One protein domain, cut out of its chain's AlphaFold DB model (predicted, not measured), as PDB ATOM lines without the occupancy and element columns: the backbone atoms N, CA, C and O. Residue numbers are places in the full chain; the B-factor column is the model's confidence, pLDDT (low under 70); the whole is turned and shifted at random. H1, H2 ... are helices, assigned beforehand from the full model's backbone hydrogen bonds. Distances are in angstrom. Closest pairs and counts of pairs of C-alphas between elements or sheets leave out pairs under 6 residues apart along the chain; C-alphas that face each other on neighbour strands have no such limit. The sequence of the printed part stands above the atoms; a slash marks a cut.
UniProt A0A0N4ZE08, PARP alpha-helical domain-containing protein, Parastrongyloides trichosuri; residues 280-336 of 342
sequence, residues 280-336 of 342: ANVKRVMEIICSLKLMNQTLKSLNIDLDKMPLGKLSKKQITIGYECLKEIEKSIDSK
ATOM      1  N   ALA A 280     198.619 146.754 139.097       91.94
ATOM      2  CA  ALA A 280     197.588 147.792 139.030       91.94
ATOM      3  C   ALA A 280     196.634 147.644 137.828       91.94
ATOM      4  O   ALA A 280     195.430 147.861 137.977       91.94
ATOM      5  N   ASN A 281     197.137 147.222 136.662       94.62
ATOM      6  CA  ASN A 281     196.303 146.988 135.481       94.62
ATOM      7  C   ASN A 281     195.370 145.780 135.671       94.62
ATOM      8  O   ASN A 281     194.169 145.885 135.428       94.62
ATOM      9  N   VAL A 282     195.889 144.660 136.187       94.19
ATOM     10  CA  VAL A 282     195.097 143.453 136.485       94.19
ATOM     11  C   VAL A 282     194.067 143.731 137.585       94.19
ATOM     12  O   VAL A 282     192.908 143.342 137.448       94.19
ATOM     13  N   LYS A 283     194.450 144.467 138.638       92.50
ATOM     14  CA  LYS A 283     193.547 144.929 139.704       92.50
ATOM     15  C   LYS A 283     192.406 145.772 139.132       92.50
ATOM     16  O   LYS A 283     191.253 145.490 139.433       92.50
ATOM     17  N   ARG A 284     192.707 146.739 138.257       92.12
ATOM     18  CA  ARG A 284     191.702 147.597 137.605       92.12
ATOM     19  C   ARG A 284     190.747 146.809 136.704       92.12
ATOM     20  O   ARG A 284     189.549 147.078 136.720       92.12
ATOM     21  N   VAL A 285     191.241 145.833 135.938       94.31
ATOM     22  CA  VAL A 285     190.378 144.952 135.127       94.31
ATOM     23  C   VAL A 285     189.467 144.114 136.029       94.31
ATOM     24  O   VAL A 285     188.263 144.076 135.791       94.31
ATOM     25  N   MET A 286     190.008 143.520 137.100       92.75
ATOM     26  CA  MET A 286     189.231 142.769 138.096       92.75
ATOM     27  C   MET A 286     188.160 143.635 138.776       92.75
ATOM     28  O   MET A 286     187.015 143.208 138.899       92.75
ATOM     29  N   GLU A 287     188.491 144.869 139.163       90.44
ATOM     30  CA  GLU A 287     187.541 145.830 139.739       90.44
ATOM     31  C   GLU A 287     186.395 146.173 138.780       90.44
ATOM     32  O   GLU A 287     185.262 146.322 139.229       90.44
ATOM     33  N   ILE A 288     186.659 146.263 137.472       90.75
ATOM     34  CA  ILE A 288     185.632 146.523 136.455       90.75
ATOM     35  C   ILE A 288     184.733 145.294 136.263       90.75
ATOM     36  O   ILE A 288     183.513 145.416 136.388       90.75
ATOM     37  N   ILE A 289     185.302 144.111 135.997       92.81
ATOM     38  CA  ILE A 289     184.508 142.908 135.676       92.81
ATOM     39  C   ILE A 289     183.753 142.344 136.888       92.81
ATOM     40  O   ILE A 289     182.698 141.743 136.710       92.81
ATOM     41  N   CYS A 290     184.239 142.575 138.111       91.31
ATOM     42  CA  CYS A 290     183.562 142.188 139.354       91.31
ATOM     43  C   CYS A 290     182.702 143.321 139.956       91.31
ATOM     44  O   CYS A 290     182.184 143.178 141.066       91.31
ATOM     45  N   SER A 291     182.525 144.450 139.257       91.19
ATOM     46  CA  SER A 291     181.720 145.571 139.754       91.19
ATOM     47  C   SER A 291     180.225 145.250 139.725       91.19
ATOM     48  O   SER A 291     179.534 145.489 138.734       91.19
ATOM     49  N   LEU A 292     179.686 144.802 140.865       86.88
ATOM     50  CA  LEU A 292     178.236 144.660 141.066       86.88
ATOM     51  C   LEU A 292     177.480 145.969 140.767       86.88
ATOM     52  O   LEU A 292     176.358 145.935 140.276       86.88
ATOM     53  N   LYS A 293     178.102 147.135 141.004       87.94
ATOM     54  CA  LYS A 293     177.514 148.442 140.661       87.94
ATOM     55  C   LYS A 293     177.320 148.588 139.150       87.94
ATOM     56  O   LYS A 293     176.238 148.986 138.727       87.94
ATOM     57  N   LEU A 294     178.329 148.218 138.356       89.88
ATOM     58  CA  LEU A 294     178.269 148.266 136.895       89.88
ATOM     59  C   LEU A 294     177.260 147.248 136.346       89.88
ATOM     60  O   LEU A 294     176.424 147.609 135.526       89.88
ATOM     61  N   MET A 295     177.266 146.012 136.859       88.44
ATOM     62  CA  MET A 295     176.270 144.990 136.495       88.44
ATOM     63  C   MET A 295     174.838 145.475 136.761       88.44
ATOM     64  O   MET A 295     173.979 145.382 135.885       88.44
ATOM     65  N   ASN A 296     174.588 146.052 137.941       85.25
ATOM     66  CA  ASN A 296     173.275 146.573 138.317       85.25
ATOM     67  C   ASN A 296     172.856 147.778 137.456       85.25
ATOM     68  O   ASN A 296     171.671 147.934 137.172       85.25
ATOM     69  N   GLN A 297     173.803 148.620 137.022       87.88
ATOM     70  CA  GLN A 297     173.539 149.724 136.091       87.88
ATOM     71  C   GLN A 297     173.175 149.213 134.690       87.88
ATOM     72  O   GLN A 297     172.156 149.639 134.150       87.88
ATOM     73  N   THR A 298     173.933 148.260 134.139       88.94
ATOM     74  CA  THR A 298     173.638 147.639 132.835       88.94
ATOM     75  C   THR A 298     172.302 146.892 132.849       88.94
ATOM     76  O   THR A 298     171.514 146.999 131.917       88.94
ATOM     77  N   LEU A 299     171.984 146.166 133.923       86.31
ATOM     78  CA  LEU A 299     170.683 145.499 134.041       86.31
ATOM     79  C   LEU A 299     169.537 146.520 134.117       86.31
ATOM     80  O   LEU A 299     168.532 146.357 133.427       86.31
ATOM     81  N   LYS A 300     169.712 147.632 134.842       85.56
ATOM     82  CA  LYS A 300     168.714 148.713 134.865       85.56
ATOM     83  C   LYS A 300     168.563 149.431 133.518       85.56
ATOM     84  O   LYS A 300     167.438 149.804 133.196       85.56
ATOM     85  N   SER A 301     169.613 149.562 132.696       87.62
ATOM     86  CA  SER A 301     169.472 150.092 131.326       87.62
ATOM     87  C   SER A 301     168.741 149.126 130.382       87.62
ATOM     88  O   SER A 301     168.015 149.572 129.498       87.62
ATOM     89  N   LEU A 302     168.816 147.814 130.633       86.62
ATOM     90  CA  LEU A 302     167.984 146.785 129.989       86.62
ATOM     91  C   LEU A 302     166.544 146.720 130.551       86.62
ATOM     92  O   LEU A 302     165.815 145.770 130.276       86.62
ATOM     93  N   ASN A 303     166.116 147.713 131.341       81.62
ATOM     94  CA  ASN A 303     164.837 147.763 132.070       81.62
ATOM     95  C   ASN A 303     164.630 146.628 133.101       81.62
ATOM     96  O   ASN A 303     163.524 146.431 133.610       81.62
ATOM     97  N   ILE A 304     165.698 145.914 133.473       81.44
ATOM     98  CA  ILE A 304     165.702 144.884 134.517       81.44
ATOM     99  C   ILE A 304     166.025 145.551 135.857       81.44
ATOM    100  O   ILE A 304     167.174 145.656 136.289       81.44
ATOM    101  N   ASP A 305     164.982 146.018 136.540       73.00
ATOM    102  CA  ASP A 305     165.120 146.572 137.883       73.00
ATOM    103  C   ASP A 305     165.221 145.457 138.935       73.00
ATOM    104  O   ASP A 305     164.214 144.895 139.369       73.00
ATOM    105  N   LEU A 306     166.449 145.144 139.356       72.06
ATOM    106  CA  LEU A 306     166.748 144.091 140.335       72.06
ATOM    107  C   LEU A 306     166.066 144.285 141.698       72.06
ATOM    108  O   LEU A 306     165.735 143.292 142.344       72.06
ATOM    109  N   ASP A 307     165.790 145.529 142.104       70.62
ATOM    110  CA  ASP A 307     165.093 145.825 143.368       70.62
ATOM    111  C   ASP A 307     163.607 145.413 143.294       70.62
ATOM    112  O   ASP A 307     162.946 145.172 144.306       70.62
ATOM    113  N   LYS A 308     163.080 145.310 142.067       68.19
ATOM    114  CA  LYS A 308     161.713 144.892 141.729       68.19
ATOM    115  C   LYS A 308     161.627 143.438 141.251       68.19
ATOM    116  O   LYS A 308     160.574 142.814 141.391       68.19
ATOM    117  N   MET A 309     162.704 142.915 140.663       69.50
ATOM    118  CA  MET A 309     162.808 141.587 140.054       69.50
ATOM    119  C   MET A 309     164.188 140.964 140.356       69.50
ATOM    120  O   MET A 309     165.074 140.993 139.499       69.50
ATOM    121  N   PRO A 310     164.405 140.389 141.555       65.06
ATOM    122  CA  PRO A 310     165.693 139.810 141.945       65.06
ATOM    123  C   PRO A 310     165.967 138.482 141.210       65.06
ATOM    124  O   PRO A 310     165.772 137.391 141.752       65.06
ATOM    125  N   LEU A 311     166.443 138.576 139.961       64.88
ATOM    126  CA  LEU A 311     166.649 137.445 139.041       64.88
ATOM    127  C   LEU A 311     167.532 136.319 139.604       64.88
ATOM    128  O   LEU A 311     167.363 135.165 139.219       64.88
ATOM    129  N   GLY A 312     168.432 136.626 140.545       61.44
ATOM    130  CA  GLY A 312     169.304 135.641 141.198       61.44
ATOM    131  C   GLY A 312     168.570 134.528 141.962       61.44
ATOM    132  O   GLY A 312     169.198 133.526 142.300       61.44
ATOM    133  N   LYS A 313     167.257 134.669 142.208       73.62
ATOM    134  CA  LYS A 313     166.414 133.617 142.802       73.62
ATOM    135  C   LYS A 313     165.698 132.719 141.777       73.62
ATOM    136  O   LYS A 313     164.964 131.832 142.196       73.62
ATOM    137  N   LEU A 314     165.892 132.886 140.466       79.94
ATOM    138  CA  LEU A 314     165.323 131.986 139.447       79.94
ATOM    139  C   LEU A 314     166.131 130.684 139.308       79.94
ATOM    140  O   LEU A 314     167.353 130.673 139.471       79.94
ATOM    141  N   SER A 315     165.468 129.573 138.971       82.31
ATOM    142  CA  SER A 315     166.168 128.324 138.647       82.31
ATOM    143  C   SER A 315     166.880 128.390 137.286       82.31
ATOM    144  O   SER A 315     166.478 129.120 136.378       82.31
ATOM    145  N   LYS A 316     167.907 127.547 137.096       84.69
ATOM    146  CA  LYS A 316     168.550 127.381 135.780       84.69
ATOM    147  C   LYS A 316     167.577 126.854 134.715       84.69
ATOM    148  O   LYS A 316     167.659 127.304 133.580       84.69
ATOM    149  N   LYS A 317     166.641 125.959 135.070       84.31
ATOM    150  CA  LYS A 317     165.626 125.447 134.125       84.31
ATOM    151  C   LYS A 317     164.699 126.572 133.670       84.31
ATOM    152  O   LYS A 317     164.410 126.693 132.488       84.31
ATOM    153  N   GLN A 318     164.283 127.424 134.608       85.56
ATOM    154  CA  GLN A 318     163.399 128.554 134.339       85.56
ATOM    155  C   GLN A 318     164.020 129.559 133.358       85.56
ATOM    156  O   GLN A 318     163.299 130.145 132.550       85.56
ATOM    157  N   ILE A 319     165.347 129.722 133.410       87.69
ATOM    158  CA  ILE A 319     166.126 130.513 132.450       87.69
ATOM    159  C   ILE A 319     166.179 129.815 131.079       87.69
ATOM    160  O   ILE A 319     165.941 130.475 130.071       87.69
ATOM    161  N   THR A 320     166.413 128.496 131.021       89.50
ATOM    162  CA  THR A 320     166.372 127.722 129.761       89.50
ATOM    163  C   THR A 320     165.017 127.838 129.057       89.50
ATOM    164  O   THR A 320     164.984 128.195 127.884       89.50
ATOM    165  N   ILE A 321     163.911 127.651 129.787       87.00
ATOM    166  CA  ILE A 321     162.541 127.817 129.270       87.00
ATOM    167  C   ILE A 321     162.339 129.241 128.717       87.00
ATOM    168  O   ILE A 321     161.731 129.431 127.667       87.00
ATOM    169  N   GLY A 322     162.903 130.258 129.381       89.94
ATOM    170  CA  GLY A 322     162.901 131.635 128.880       89.94
ATOM    171  C   GLY A 322     163.613 131.791 127.531       89.94
ATOM    172  O   GLY A 322     163.079 132.439 126.633       89.94
ATOM    173  N   TYR A 323     164.781 131.165 127.354       92.38
ATOM    174  CA  TYR A 323     165.491 131.142 126.068       92.38
ATOM    175  C   TYR A 323     164.744 130.366 124.977       92.38
ATOM    176  O   TYR A 323     164.836 130.730 123.807       92.38
ATOM    177  N   GLU A 324     164.015 129.309 125.330       92.44
ATOM    178  CA  GLU A 324     163.201 128.540 124.382       92.44
ATOM    179  C   GLU A 324     162.029 129.383 123.863       92.44
ATOM    180  O   GLU A 324     161.900 129.543 122.650       92.44
ATOM    181  N   CYS A 325     161.282 130.053 124.748       90.44
ATOM    182  CA  CYS A 325     160.234 130.996 124.342       90.44
ATOM    183  C   CYS A 325     160.772 132.169 123.498       90.44
ATOM    184  O   CYS A 325     160.100 132.612 122.568       90.44
ATOM    185  N   LEU A 326     161.981 132.675 123.777       93.38
ATOM    186  CA  LEU A 326     162.599 133.726 122.953       93.38
ATOM    187  C   LEU A 326     162.922 133.232 121.533       93.38
ATOM    188  O   LEU A 326     162.651 133.951 120.577       93.38
ATOM    189  N   LYS A 327     163.404 131.991 121.378       94.81
ATOM    190  CA  LYS A 327     163.642 131.357 120.064       94.81
ATOM    191  C   LYS A 327     162.357 131.043 119.294       94.81
ATOM    192  O   LYS A 327     162.380 130.924 118.073       94.81
ATOM    193  N   GLU A 328     161.233 130.856 119.980       93.38
ATOM    194  CA  GLU A 328     159.920 130.738 119.331       93.38
ATOM    195  C   GLU A 328     159.427 132.096 118.813       93.38
ATOM    196  O   GLU A 328     158.864 132.164 117.720       93.38
ATOM    197  N   ILE A 329     159.687 133.179 119.554       92.88
ATOM    198  CA  ILE A 329     159.375 134.555 119.136       92.88
ATOM    199  C   ILE A 329     160.245 134.973 117.944       92.88
ATOM    200  O   ILE A 329     159.696 135.461 116.962       92.88
ATOM    201  N   GLU A 330     161.555 134.721 117.997       94.00
ATOM    202  CA  GLU A 330     162.533 134.919 116.911       94.00
ATOM    203  C   GLU A 330     162.031 134.307 115.589       94.00
ATOM    204  O   GLU A 330     161.709 135.029 114.647       94.00
ATOM    205  N   LYS A 331     161.774 132.992 115.572       94.12
ATOM    206  CA  LYS A 331     161.205 132.285 114.405       94.12
ATOM    207  C   LYS A 331     159.870 132.857 113.919       94.12
ATOM    208  O   LYS A 331     159.573 132.766 112.732       94.12
ATOM    209  N   SER A 332     159.051 133.391 114.829       92.06
ATOM    210  CA  SER A 332     157.734 133.970 114.522       92.06
ATOM    211  C   SER A 332     157.810 135.390 113.946       92.06
ATOM    212  O   SER A 332     156.794 135.904 113.466       92.06
ATOM    213  N   ILE A 333     158.978 136.033 114.028       93.12
ATOM    214  CA  ILE A 333     159.316 137.290 113.354       93.12
ATOM    215  C   ILE A 333     159.921 136.939 111.986       93.12
ATOM    216  O   ILE A 333     159.327 137.285 110.967       93.12
ATOM    217  N   ASP A 334     160.963 136.096 111.959       92.12
ATOM    218  CA  ASP A 334     161.645 135.603 110.745       92.12
ATOM    219  C   ASP A 334     160.723 134.929 109.711       92.12
ATOM    220  O   ASP A 334     161.084 134.771 108.536       92.12
ATOM    221  N   SER A 335     159.562 134.428 110.146       86.62
ATOM    222  CA  SER A 335     158.535 133.881 109.260       86.62
ATOM    223  C   SER A 335     157.706 134.970 108.581       86.62
ATOM    224  O   SER A 335     157.341 134.802 107.426       86.62
ATOM    225  N   LYS A 336     157.412 136.079 109.272       66.69
ATOM    226  CA  LYS A 336     156.490 137.126 108.799       66.69
ATOM    227  C   LYS A 336     157.141 138.103 107.836       66.69
ATOM    228  O   LYS A 336     156.487 138.528 106.892       66.69
TER     229      LYS A 336
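Overview. This is residues 280 to 336 of the 342 residues of the protein "PARP alpha-helical domain-containing protein" of Parastrongyloides trichosuri (UniProt A0A0N4ZE08). Three helices are strung out as a wide, open V with no packed core: H1 and H2, nearly end to end, make one arm, the longer H3 makes the other, and a winding link, residues 302 to 315, joins them. The printed part has 57 residues with three named helices, H1, H2, H3 in that order, and no named strand: all helix. It is extended, with a radius of gyration of the C-alphas of 16.3 A and spans of 51 by 25 by 21 A.

Along the chain. Find C-alpha 280 at (197.588, 147.792, 139.030); from there H1 runs 14.4 A to residue 289. H2, residues 292 to 301, covers 14.2 A. H3, residues 316 to 334, runs 27.2 A to C-alpha 334 at (161.645, 135.603, 110.745).

Arrangement. Look at C-alphas 288 and 294, the closest of H1 and H2, 7.6 A apart: these helices are close but not clearly touching. They run the same way at a steep tilt of 43 degrees. H3 is apart from both. In H1, H2 and H3 every O i to N i+4 pair is within hydrogen-bond range.

Size, cuts and confidence. The C-alphas of Ala 280 and Lys 336 are the farthest apart, 52.1 A. The printed part has no cut; H1 to H2 is a tight link, H2 to H3 a long one. Confidence is low, under 70, at residues 308 to 312 and 336.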